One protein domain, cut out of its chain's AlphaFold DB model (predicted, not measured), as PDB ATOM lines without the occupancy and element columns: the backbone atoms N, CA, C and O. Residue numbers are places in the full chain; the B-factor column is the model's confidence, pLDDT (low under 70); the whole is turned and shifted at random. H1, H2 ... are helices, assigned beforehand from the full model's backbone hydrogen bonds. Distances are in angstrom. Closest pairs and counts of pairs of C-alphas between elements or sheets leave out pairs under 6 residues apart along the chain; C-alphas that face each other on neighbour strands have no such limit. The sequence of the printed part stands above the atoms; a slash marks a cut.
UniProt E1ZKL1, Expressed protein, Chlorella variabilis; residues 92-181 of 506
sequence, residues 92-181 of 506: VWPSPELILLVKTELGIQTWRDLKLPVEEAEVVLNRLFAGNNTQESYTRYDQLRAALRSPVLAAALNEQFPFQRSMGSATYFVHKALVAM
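AT A GLANCE: This is residues 92 to 181 of the 506 residues of the protein "Expressed protein" of Chlorella variabilis (UniProt E1ZKL1). The longest helix, H5, runs slantwise off one side of an up-and-down bundle of four helices, H1 to H4, each running against the one before it. H1 lies in the middle, between H5 and the helical hairpin of H2 and H3, while H4 folds back beside the end of H3. The 90 printed residues hold five named helices, H1 to H5 in chain order, and no named strand: the class is all helix. The whole is compact, with a radius of gyration of the C-alphas of 13.6 A, yet elongated, spanning 42 by 26 by 20 A.

IN THESE COORDINATES: Find C-alpha 163 at (111.733, 79.472, 95.700); from there H5, residues 163 to 180, runs 25.4 A to C-alpha 180 at (94.620, 70.647, 112.311). H1, residues 96 to 112, begins at C-alpha 96 (109.136, 82.259, 113.048) and is 24.2 A long. H3, residues 135 to 149, is 21.8 A long. Look for H2 at residues 118 to 128 and H4 at residues 151 to 160.

HOW THE PARTS SIT: Start at H1, the hub, which touches the four other helices. Its residues 98 to 105 touch residues 163 to 170 of H5, opposite ways at a steep tilt of 43 degrees; the closest C-alphas, of Leu 101 and Ser 166, are 6.0 A apart. H1 and H3 touch at a shallow tilt of 7 degrees, the same way, the closest C-alphas being those of Leu 100 and Ser 137 at 6.5 A. H2 and H3 are apart from H5. Every O i to N i+4 pair is within hydrogen-bond range in H2, H4 and H5; in H1 12 of 13 are, in H3 10 of 11.

THE WHOLE: The C-alphas farthest apart, of Ser 150 and Met 181, are 42.7 A apart. The printed part has no cut, no link is long, and no printed residue has a pLDDT under 70.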
ATOM      1  N   VAL A  92      98.567  75.797 114.027       77.75
ATOM      2  CA  VAL A  92      98.003  76.734 113.045       77.75
ATOM      3  C   VAL A  92      98.856  77.999 112.897       77.75
ATOM      4  O   VAL A  92      98.739  78.699 111.897       77.75
ATOM      5  N   TRP A  93      99.750  78.295 113.842       79.75
ATOM      6  CA  TRP A  93     100.665  79.425 113.730       79.75
ATOM      7  C   TRP A  93     101.929  79.033 112.954       79.75
ATOM      8  O   TRP A  93     102.586  78.046 113.305       79.75
ATOM      9  N   PRO A  94     102.310  79.779 111.902       85.06
ATOM     10  CA  PRO A  94     103.544  79.502 111.184       85.06
ATOM     11  C   PRO A  94     104.744  79.745 112.102       85.06
ATOM     12  O   PRO A  94     104.767  80.705 112.876       85.06
ATOM     13  N   SER A  95     105.761  78.883 112.013       90.19
ATOM     14  CA  SER A  95     106.971  79.076 112.811       90.19
ATOM     15  C   SER A  95     107.661  80.396 112.430       90.19
ATOM     16  O   SER A  95     107.565  80.826 111.272       90.19
ATOM     17  N   PRO A  96     108.384  81.048 113.360       90.12
ATOM     18  CA  PRO A  96     109.136  82.259 113.048       90.12
ATOM     19  C   PRO A  96     110.087  82.082 111.856       90.12
ATOM     20  O   PRO A  96     110.206  82.994 111.034       90.12
ATOM     21  N   GLU A  97     110.702  80.901 111.698       92.56
ATOM     22  CA  GLU A  97     111.581  80.628 110.556       92.56
ATOM     23  C   GLU A  97     110.811  80.572 109.235       92.56
ATOM     24  O   GLU A  97     111.301  81.067 108.218       92.56
ATOM     25  N   LEU A  98     109.602  79.998 109.228       91.88
ATOM     26  CA  LEU A  98     108.763  79.956 108.034       91.88
ATOM     27  C   LEU A  98     108.303  81.359 107.633       91.88
ATOM     28  O   LEU A  98     108.389  81.706 106.456       91.88
ATOM     29  N   ILE A  99     107.865  82.175 108.595       91.50
ATOM     30  CA  ILE A  99     107.495  83.575 108.338       91.50
ATOM     31  C   ILE A  99     108.684  84.310 107.717       91.50
ATOM     32  O   ILE A  99     108.532  84.980 106.694       91.50
ATOM     33  N   LEU A 100     109.878  84.157 108.296       94.38
ATOM     34  CA  LEU A 100     111.092  84.783 107.782       94.38
ATOM     35  C   LEU A 100     111.433  84.298 106.366       94.38
ATOM     36  O   LEU A 100     111.817  85.104 105.516       94.38
ATOM     37  N   LEU A 101     111.269  83.004 106.088       93.62
ATOM     38  CA  LEU A 101     111.502  82.417 104.769       93.62
ATOM     39  C   LEU A 101     110.529  82.975 103.719       93.62
ATOM     40  O   LEU A 101     110.964  83.347 102.633       93.62
ATOM     41  N   VAL A 102     109.241  83.096 104.055       92.88
ATOM     42  CA  VAL A 102     108.217  83.680 103.172       92.88
ATOM     43  C   VAL A 102     108.475  85.168 102.941       92.88
ATOM     44  O   VAL A 102     108.461  85.614 101.797       92.88
ATOM     45  N   LYS A 103     108.787  85.940 103.992       93.81
ATOM     46  CA  LYS A 103     109.178  87.355 103.857       93.81
ATOM     47  C   LYS A 103     110.411  87.518 102.967       93.81
ATOM     48  O   LYS A 103     110.458  88.437 102.155       93.81
ATOM     49  N   THR A 104     111.391  86.621 103.107       94.19
ATOM     50  CA  THR A 104     112.597  86.620 102.267       94.19
ATOM     51  C   THR A 104     112.241  86.396 100.806       94.19
ATOM     52  O   THR A 104     112.663  87.175  99.960       94.19
ATOM     53  N   GLU A 105     111.438  85.373 100.515       94.12
ATOM     54  CA  GLU A 105     111.000  85.063  99.155       94.12
ATOM     55  C   GLU A 105     110.229  86.228  98.525       94.12
ATOM     56  O   GLU A 105     110.531  86.624  97.403       94.12
ATOM     57  N   LEU A 106     109.281  86.826  99.255       91.19
ATOM     58  CA  LEU A 106     108.548  88.003  98.783       91.19
ATOM     59  C   LEU A 106     109.499  89.169  98.489       91.19
ATOM     60  O   LEU A 106     109.373  89.821  97.454       91.19
ATOM     61  N   GLY A 107     110.501  89.387  99.346       91.62
ATOM     62  CA  GLY A 107     111.568  90.353  99.095       91.62
ATOM     63  C   GLY A 107     112.341  90.062  97.803       91.62
ATOM     64  O   GLY A 107     112.537  90.964  96.996       91.62
ATOM     65  N   ILE A 108     112.719  88.808  97.543       92.00
ATOM     66  CA  ILE A 108     113.400  88.415  96.294       92.00
ATOM     67  C   ILE A 108     112.491  88.644  95.075       92.00
ATOM     68  O   ILE A 108     112.944  89.173  94.057       92.00
ATOM     69  N   GLN A 109     111.207  88.288  95.168       87.88
ATOM     70  CA  GLN A 109     110.242  88.440  94.074       87.88
ATOM     71  C   GLN A 109     109.993  89.901  93.700       87.88
ATOM     72  O   GLN A 109     109.855  90.201  92.513       87.88
ATOM     73  N   THR A 110     110.003  90.817  94.678       83.75
ATOM     74  CA  THR A 110     109.858  92.256  94.390       83.75
ATOM     75  C   THR A 110     110.930  92.780  93.445       83.75
ATOM     76  O   THR A 110     110.655  93.625  92.595       83.75
ATOM     77  N   TRP A 111     112.130  92.211  93.516       82.50
ATOM     78  CA  TRP A 111     113.197  92.495  92.569       82.50
ATOM     79  C   TRP A 111     113.050  91.695  91.266       82.50
ATOM     80  O   TRP A 111     113.130  92.273  90.179       82.50
ATOM     81  N   ARG A 112     112.841  90.374  91.359       81.75
ATOM     82  CA  ARG A 112     112.890  89.465  90.202       81.75
ATOM     83  C   ARG A 112     111.777  89.732  89.191       81.75
ATOM     84  O   ARG A 112     112.044  89.804  87.991       81.75
ATOM     85  N   ASP A 113     110.550  89.854  89.684       82.50
ATOM     86  CA  ASP A 113     109.355  89.782  88.844       82.50
ATOM     87  C   ASP A 113     108.771  91.172  88.579       82.50
ATOM     88  O   ASP A 113     108.329  91.454  87.466       82.50
ATOM     89  N   LEU A 114     108.828  92.065  89.572       79.12
ATOM     90  CA  LEU A 114     108.194  93.384  89.485       79.12
ATOM     91  C   LEU A 114     109.111  94.474  88.924       79.12
ATOM     92  O   LEU A 114     108.609  95.506  88.486       79.12
ATOM     93  N   LYS A 115     110.434  94.251  88.900       86.38
ATOM     94  CA  LYS A 115     111.433  95.217  88.401       86.38
ATOM     95  C   LYS A 115     111.231  96.634  88.961       86.38
ATOM     96  O   LYS A 115     111.412  97.616  88.241       86.38
ATOM     97  N   LEU A 116     110.831  96.727  90.229       88.00
ATOM     98  CA  LEU A 116     110.584  98.006  90.886       88.00
ATOM     99  C   LEU A 116     111.885  98.824  90.983       88.00
ATOM    100  O   LEU A 116     112.962  98.233  91.138       88.00
ATOM    101  N   PRO A 117     111.805 100.166  90.937       92.81
ATOM    102  CA  PRO A 117     112.898 101.036  91.355       92.81
ATOM    103  C   PRO A 117     113.395 100.666  92.757       92.81
ATOM    104  O   PRO A 117     112.631 100.180  93.597       92.81
ATOM    105  N   VAL A 118     114.681 100.903  93.025       92.94
ATOM    106  CA  VAL A 118     115.319 100.512  94.294       92.94
ATOM    107  C   VAL A 118     114.609 101.160  95.484       92.94
ATOM    108  O   VAL A 118     114.410 100.510  96.506       92.94
ATOM    109  N   GLU A 119     114.184 102.412  95.343       94.12
ATOM    110  CA  GLU A 119     113.489 103.186  96.369       94.12
ATOM    111  C   GLU A 119     112.128 102.569  96.720       94.12
ATOM    112  O   GLU A 119     111.802 102.399  97.895       94.12
ATOM    113  N   GLU A 120     111.352 102.164  95.713       92.94
ATOM    114  CA  GLU A 120     110.050 101.514  95.904       92.94
ATOM    115  C   GLU A 120     110.205 100.113  96.500       92.94
ATOM    116  O   GLU A 120     109.486  99.743  97.433       92.94
ATOM    117  N   ALA A 121     111.187  99.348  96.021       92.06
ATOM    118  CA  ALA A 121     111.503  98.039  96.573       92.06
ATOM    119  C   ALA A 121     111.931  98.137  98.050       92.06
ATOM    120  O   ALA A 121     111.519  97.311  98.867       92.06
ATOM    121  N   GLU A 122     112.689  99.173  98.434       94.38
ATOM    122  CA  GLU A 122     113.018  99.434  99.840       94.38
ATOM    123  C   GLU A 122     111.777  99.735 100.682       94.38
ATOM    124  O   GLU A 122     111.673  99.229 101.800       94.38
ATOM    125  N   VAL A 123     110.811 100.501 100.166       92.81
ATOM    126  CA  VAL A 123     109.538 100.745 100.866       92.81
ATOM    127  C   VAL A 123     108.782  99.435 101.091       92.81
ATOM    128  O   VAL A 123     108.278  99.203 102.194       92.81
ATOM    129  N   VAL A 124     108.737  98.547 100.095       90.62
ATOM    130  CA  VAL A 124     108.103  97.228 100.239       90.62
ATOM    131  C   VAL A 124     108.838  96.371 101.273       90.62
ATOM    132  O   VAL A 124     108.187  95.793 102.146       90.62
ATOM    133  N   LEU A 125     110.175  96.335 101.255       93.44
ATOM    134  CA  LEU A 125     110.960  95.622 102.270       93.44
ATOM    135  C   LEU A 125     110.729  96.190 103.675       93.44
ATOM    136  O   LEU A 125     110.521  95.417 104.607       93.44
ATOM    137  N   ASN A 126     110.705  97.514 103.833       93.81
ATOM    138  CA  ASN A 126     110.434  98.167 105.117       93.81
ATOM    139  C   ASN A 126     109.075  97.754 105.679       93.81
ATOM    140  O   ASN A 126     108.956  97.507 106.875       93.81
ATOM    141  N   ARG A 127     108.062  97.637 104.817       91.31
ATOM    142  CA  ARG A 127     106.723  97.182 105.206       91.31
ATOM    143  C   ARG A 127     106.700  95.692 105.537       91.31
ATOM    144  O   ARG A 127     106.183  95.316 106.583       91.31
ATOM    145  N   LEU A 128     107.301  94.844 104.700       91.00
ATOM    146  CA  LEU A 128     107.386  93.394 104.934       91.00
ATOM    147  C   LEU A 128     108.101  93.066 106.251       91.00
ATOM    148  O   LEU A 128     107.728  92.132 106.963       91.00
ATOM    149  N   PHE A 129     109.129  93.841 106.581       93.50
ATOM    150  CA  PHE A 129     109.963  93.670 107.765       93.50
ATOM    151  C   PHE A 129     109.585  94.643 108.906       93.50
ATOM    152  O   PHE A 129     110.299  94.732 109.906       93.50
ATOM    153  N   ALA A 130     108.436  95.323 108.817       89.44
ATOM    154  CA  ALA A 130     107.919  96.145 109.906       89.44
ATOM    155  C   ALA A 130     107.579  95.279 111.134       89.44
ATOM    156  O   ALA A 130     107.063  94.167 111.006       89.44
ATOM    157  N   GLY A 131     107.887  95.784 112.333       83.38
ATOM    158  CA  GLY A 131     107.598  95.094 113.600       83.38
ATOM    159  C   GLY A 131     108.491  93.885 113.903       83.38
ATOM    160  O   GLY A 131     108.185  93.108 114.804       83.38
ATOM    161  N   ASN A 132     109.593  93.702 113.174       73.69
ATOM    162  CA  ASN A 132     110.520  92.614 113.446       73.69
ATOM    163  C   ASN A 132     111.251  92.797 114.781       73.69
ATOM    164  O   ASN A 132     111.857  93.830 115.059       73.69
ATOM    165  N   ASN A 133     111.232  91.746 115.590       79.94
ATOM    166  CA  ASN A 133     111.785  91.711 116.942       79.94
ATOM    167  C   ASN A 133     112.991  90.769 117.084       79.94
ATOM    168  O   ASN A 133     113.600  90.727 118.151       79.94
ATOM    169  N   THR A 134     113.365  90.028 116.034       93.00
ATOM    170  CA  THR A 134     114.479  89.070 116.087       93.00
ATOM    171  C   THR A 134     115.696  89.545 115.293       93.00
ATOM    172  O   THR A 134     115.577  90.086 114.193       93.00
ATOM    173  N   GLN A 135     116.889  89.281 115.834       95.12
ATOM    174  CA  GLN A 135     118.175  89.609 115.204       95.12
ATOM    175  C   GLN A 135     118.331  88.967 113.817       95.12
ATOM    176  O   GLN A 135     118.884  89.570 112.895       95.12
ATOM    177  N   GLU A 136     117.818  87.748 113.652       94.75
ATOM    178  CA  GLU A 136     117.819  87.042 112.368       94.75
ATOM    179  C   GLU A 136     116.994  87.779 111.313       94.75
ATOM    180  O   GLU A 136     117.412  87.874 110.159       94.75
ATOM    181  N   SER A 137     115.851  88.346 111.709       94.12
ATOM    182  CA  SER A 137     114.982  89.085 110.801       94.12
ATOM    183  C   SER A 137     115.609  90.408 110.353       94.12
ATOM    184  O   SER A 137     115.552  90.734 109.168       94.12
ATOM    185  N   TYR A 138     116.301  91.118 111.254       95.62
ATOM    186  CA  TYR A 138     117.103  92.299 110.896       95.62
ATOM    187  C   TYR A 138     118.245  91.949 109.942       95.62
ATOM    188  O   TYR A 138     118.398  92.578 108.899       95.62
ATOM    189  N   THR A 139     118.990  90.883 110.243       96.44
ATOM    190  CA  THR A 139     120.093  90.428 109.386       96.44
ATOM    191  C   THR A 139     119.589  90.068 107.987       96.44
ATOM    192  O   THR A 139     120.223  90.393 106.984       96.44
ATOM    193  N   ARG A 140     118.423  89.418 107.899       96.31
ATOM    194  CA  ARG A 140     117.798  89.070 106.622       96.31
ATOM    195  C   ARG A 140     117.328  90.299 105.849       96.31
ATOM    196  O   ARG A 140     117.514  90.352 104.635       96.31
ATOM    197  N   TYR A 141     116.741  91.269 106.541       96.25
ATOM    198  CA  TYR A 141     116.363  92.551 105.958       96.25
ATOM    199  C   TYR A 141     117.584  93.270 105.369       96.25
ATOM    200  O   TYR A 141     117.541  93.669 104.208       96.25
ATOM    201  N   ASP A 142     118.696  93.350 106.105       96.94
ATOM    202  CA  ASP A 142     119.925  93.992 105.623       96.94
ATOM    203  C   ASP A 142     120.507  93.276 104.396       96.94
ATOM    204  O   ASP A 142     120.934  93.926 103.440       96.94
ATOM    205  N   GLN A 143     120.467  91.939 104.376       96.94
ATOM    206  CA  GLN A 143     120.870  91.140 103.213       96.94
ATOM    207  C   GLN A 143     120.011  91.446 101.978       96.94
ATOM    208  O   GLN A 143     120.554  91.666 100.895       96.94
ATOM    209  N   LEU A 144     118.684  91.504 102.132       96.19
ATOM    210  CA  LEU A 144     117.757  91.849 101.048       96.19
ATOM    211  C   LEU A 144     117.970  93.287 100.570       96.19
ATOM    212  O   LEU A 144     118.039  93.545  99.370       96.19
ATOM    213  N   ARG A 145     118.148  94.223 101.501       96.06
ATOM    214  CA  ARG A 145     118.396  95.634 101.208       96.06
ATOM    215  C   ARG A 145     119.724  95.850 100.471       96.06
ATOM    216  O   ARG A 145     119.811  96.690  99.573       96.06
ATOM    217  N   ALA A 146     120.762  95.092 100.819       96.38
ATOM    218  CA  ALA A 146     122.028  95.081 100.090       96.38
ATOM    219  C   ALA A 146     121.872  94.452  98.695       96.38
ATOM    220  O   ALA A 146     122.422  94.970  97.721       96.38
ATOM    221  N   ALA A 147     121.081  93.379  98.581       95.00
ATOM    222  CA  ALA A 147     120.768  92.727  97.313       95.00
ATOM    223  C   ALA A 147     120.018  93.648  96.335       95.00
ATOM    224  O   ALA A 147     120.316  93.612  95.143       95.00
ATOM    225  N   LEU A 148     119.150  94.551  96.815       92.62
ATOM    226  CA  LEU A 148     118.492  95.551  95.957       92.62
ATOM    227  C   LEU A 148     119.481  96.451  95.199       92.62
ATOM    228  O   LEU A 148     119.185  96.908  94.100       92.62
ATOM    229  N   ARG A 149     120.663  96.705  95.771       94.44
ATOM    230  CA  ARG A 149     121.697  97.561  95.166       94.44
ATOM    231  C   ARG A 149     122.729  96.789  94.348       94.44
ATOM    232  O   ARG A 149     123.548  97.409  93.673       94.44
ATOM    233  N   SER A 150     122.748  95.458  94.438       95.19
ATOM    234  CA  SER A 150     123.800  94.632  93.846       95.19
ATOM    235  C   SER A 150     123.233  93.353  93.229       95.19
ATOM    236  O   SER A 150     122.842  92.440  93.961       95.19
ATOM    237  N   PRO A 151     123.267  93.211  91.889       91.50
ATOM    238  CA  PRO A 151     122.733  92.027  91.216       91.50
ATOM    239  C   PRO A 151     123.495  90.748  91.585       91.50
ATOM    240  O   PRO A 151     122.919  89.664  91.588       91.50
ATOM    241  N   VAL A 152     124.781  90.867  91.937       95.69
ATOM    242  CA  VAL A 152     125.606  89.735  92.383       95.69
ATOM    243  C   VAL A 152     125.113  89.209  93.731       95.69
ATOM    244  O   VAL A 152     124.967  88.001  93.904       95.69
ATOM    245  N   LEU A 153     124.811  90.110  94.673       94.94
ATOM    246  CA  LEU A 153     124.255  89.727  95.973       94.94
ATOM    247  C   LEU A 153     122.843  89.158  95.825       94.94
ATOM    248  O   LEU A 153     122.511  88.190  96.497       94.94
ATOM    249  N   ALA A 154     122.040  89.708  94.914       91.50
ATOM    250  CA  ALA A 154     120.708  89.194  94.628       91.50
ATOM    251  C   ALA A 154     120.736  87.765  94.057       91.50
ATOM    252  O   ALA A 154     119.974  86.909  94.506       91.50
ATOM    253  N   ALA A 155     121.660  87.472  93.134       92.94
ATOM    254  CA  ALA A 155     121.865  86.118  92.618       92.94
ATOM    255  C   ALA A 155     122.287  85.138  93.726       92.94
ATOM    256  O   ALA A 155     121.680  84.076  93.861       92.94
ATOM    257  N   ALA A 156     123.253  85.524  94.568       96.12
ATOM    258  CA  ALA A 156     123.690  84.706  95.701       96.12
ATOM    259  C   ALA A 156     122.548  84.436  96.700       96.12
ATOM    260  O   ALA A 156     122.414  83.329  97.219       96.12
ATOM    261  N   LEU A 157     121.695  85.431  96.947       95.06
ATOM    262  CA  LEU A 157     120.565  85.311  97.866       95.06
ATOM    263  C   LEU A 157     119.459  84.407  97.296       95.06
ATOM    264  O   LEU A 157     118.868  83.623  98.037       95.06
ATOM    265  N   ASN A 158     119.240  84.440  95.979       93.56
ATOM    266  CA  ASN A 158     118.334  83.529  95.275       93.56
ATOM    267  C   ASN A 158     118.843  82.072  95.283       93.56
ATOM    268  O   ASN A 158     118.055  81.140  95.413       93.56
ATOM    269  N   GLU A 159     120.160  81.860  95.192       95.38
ATOM    270  CA  GLU A 159     120.763  80.529  95.362       95.38
ATOM    271  C   GLU A 159     120.647  80.024  96.808       95.38
ATOM    272  O   GLU A 159     120.383  78.843  97.040       95.38
ATOM    273  N   GLN A 160     120.811  80.916  97.789       96.19
ATOM    274  CA  GLN A 160     120.713  80.578  99.207       96.19
ATOM    275  C   GLN A 160     119.271  80.257  99.642       96.19
ATOM    276  O   GLN A 160     119.048  79.363 100.468       96.19
ATOM    277  N   PHE A 161     118.293  80.973  99.086       95.12
ATOM    278  CA  PHE A 161     116.871  80.833  99.392       95.12
ATOM    279  C   PHE A 161     116.075  80.539  98.119       95.12
ATOM    280  O   PHE A 161     115.343  81.399  97.638       95.12
ATOM    281  N   PRO A 162     116.196  79.321  97.565       94.50
ATOM    282  CA  PRO A 162     115.485  78.975  96.349       94.50
ATOM    283  C   PRO A 162     113.976  78.918  96.605       94.50
ATOM    284  O   PRO A 162     113.524  78.321  97.590       94.50
ATOM    285  N   PHE A 163     113.200  79.451  95.662       91.38
ATOM    286  CA  PHE A 163     111.733  79.472  95.700       91.38
ATOM    287  C   PHE A 163     111.103  78.105  95.993       91.38
ATOM    288  O   PHE A 163     110.117  77.990  96.716       91.38
ATOM    289  N   GLN A 164     111.687  77.021  95.476       92.69
ATOM    290  CA  GLN A 164     111.173  75.670  95.708       92.69
ATOM    291  C   GLN A 164     111.203  75.293  97.195       92.69
ATOM    292  O   GLN A 164     110.322  74.577  97.669       92.69
ATOM    293  N   ARG A 165     112.194  75.788  97.949       91.50
ATOM    294  CA  ARG A 165     112.313  75.531  99.386       91.50
ATOM    295  C   ARG A 165     111.282  76.327 100.180       91.50
ATOM    296  O   ARG A 165     110.659  75.759 101.073       91.50
ATOM    297  N   SER A 166     111.093  77.611  99.866       90.31
ATOM    298  CA  SER A 166     110.074  78.445 100.518       90.31
ATOM    299  C   SER A 166     108.670  77.909 100.239       90.31
ATOM    300  O   SER A 166     107.903  77.685 101.178       90.31
ATOM    301  N   MET A 167     108.383  77.569  98.981       88.94
ATOM    302  CA  MET A 167     107.115  76.971  98.566       88.94
ATOM    303  C   MET A 167     106.861  75.611  99.225       88.94
ATOM    304  O   MET A 167     105.755  75.359  99.701       88.94
ATOM    305  N   GLY A 168     107.872  74.737  99.296       89.56
ATOM    306  CA  GLY A 168     107.752  73.430  99.948       89.56
ATOM    307  C   GLY A 168     107.402  73.547 101.433       89.56
ATOM    308  O   GLY A 168     106.457  72.907 101.894       89.56
ATOM    309  N   SER A 169     108.102  74.416 102.167       91.38
ATOM    310  CA  SER A 169     107.829  74.658 103.589       91.38
ATOM    311  C   SER A 169     106.459  75.301 103.822       91.38
ATOM    312  O   SER A 169     105.740  74.890 104.731       91.38
ATOM    313  N   ALA A 170     106.070  76.270 102.986       87.62
ATOM    314  CA  ALA A 170     104.758  76.908 103.068       87.62
ATOM    315  C   ALA A 170     103.628  75.911 102.775       87.62
ATOM    316  O   ALA A 170     102.663  75.838 103.530       87.62
ATOM    317  N   THR A 171     103.776  75.085 101.737       86.50
ATOM    318  CA  THR A 171     102.797  74.048 101.376       86.50
ATOM    319  C   THR A 171     102.654  73.012 102.486       86.50
ATOM    320  O   THR A 171     101.538  72.651 102.851       86.50
ATOM    321  N   TYR A 172     103.774  72.560 103.059       90.00
ATOM    322  CA  TYR A 172     103.764  71.631 104.186       90.00
ATOM    323  C   TYR A 172     103.032  72.219 105.398       90.00
ATOM    324  O   TYR A 172     102.185  71.552 105.990       90.00
ATOM    325  N   PHE A 173     103.316  73.479 105.738       89.19
ATOM    326  CA  PHE A 173     102.627  74.174 106.820       89.19
ATOM    327  C   PHE A 173     101.129  74.317 106.550       89.19
ATOM    328  O   PHE A 173     100.338  73.969 107.418       89.19
ATOM    329  N   VAL A 174     100.732  74.755 105.351       83.12
ATOM    330  CA  VAL A 174      99.315  74.873 104.979       83.12
ATOM    331  C   VAL A 174      98.629  73.518 105.097       83.12
ATOM    332  O   VAL A 174      97.595  73.431 105.741       83.12
ATOM    333  N   HIS A 175      99.216  72.443 104.571       82.56
ATOM    334  CA  HIS A 175      98.646  71.101 104.708       82.56
ATOM    335  C   HIS A 175      98.492  70.693 106.179       82.56
ATOM    336  O   HIS A 175      97.452  70.179 106.578       82.56
ATOM    337  N   LYS A 176      99.508  70.950 107.010       83.75
ATOM    338  CA  LYS A 176      99.458  70.664 108.447       83.75
ATOM    339  C   LYS A 176      98.369  71.479 109.155       83.75
ATOM    340  O   LYS A 176      97.640  70.926 109.970       83.75
ATOM    341  N   ALA A 177      98.242  72.764 108.829       79.50
ATOM    342  CA  ALA A 177      97.236  73.654 109.392       79.50
ATOM    343  C   ALA A 177      95.819  73.267 108.939       79.50
ATOM    344  O   ALA A 177      94.908  73.260 109.757       79.50
ATOM    345  N   LEU A 178      95.643  72.876 107.671       78.75
ATOM    346  CA  LEU A 178      94.377  72.368 107.135       78.75
ATOM    347  C   LEU A 178      93.936  71.085 107.849       78.75
ATOM    348  O   LEU A 178      92.766  70.941 108.170       78.75
ATOM    349  N   VAL A 179      94.864  70.167 108.126       78.81
ATOM    350  CA  VAL A 179      94.560  68.934 108.875       78.81
ATOM    351  C   VAL A 179      94.211  69.243 110.334       78.81
ATOM    352  O   VAL A 179      93.376  68.573 110.925       78.81
ATOM    353  N   ALA A 180      94.838  70.264 110.920       76.81
ATOM    354  CA  ALA A 180      94.620  70.647 112.311       76.81
ATOM    355  C   ALA A 180      93.376  71.522 112.539       76.81
ATOM    356  O   ALA A 180      93.028  71.781 113.691       76.81
ATOM    357  N   MET A 181      92.736  72.010 111.474       75.12
ATOM    358  CA  MET A 181      91.560  72.870 111.560       75.12
ATOM    359  C   MET A 181      90.288  72.120 111.143       75.12
ATOM    360  O   MET A 181      90.268  71.466 110.099       75.12
TER     361      MET A 181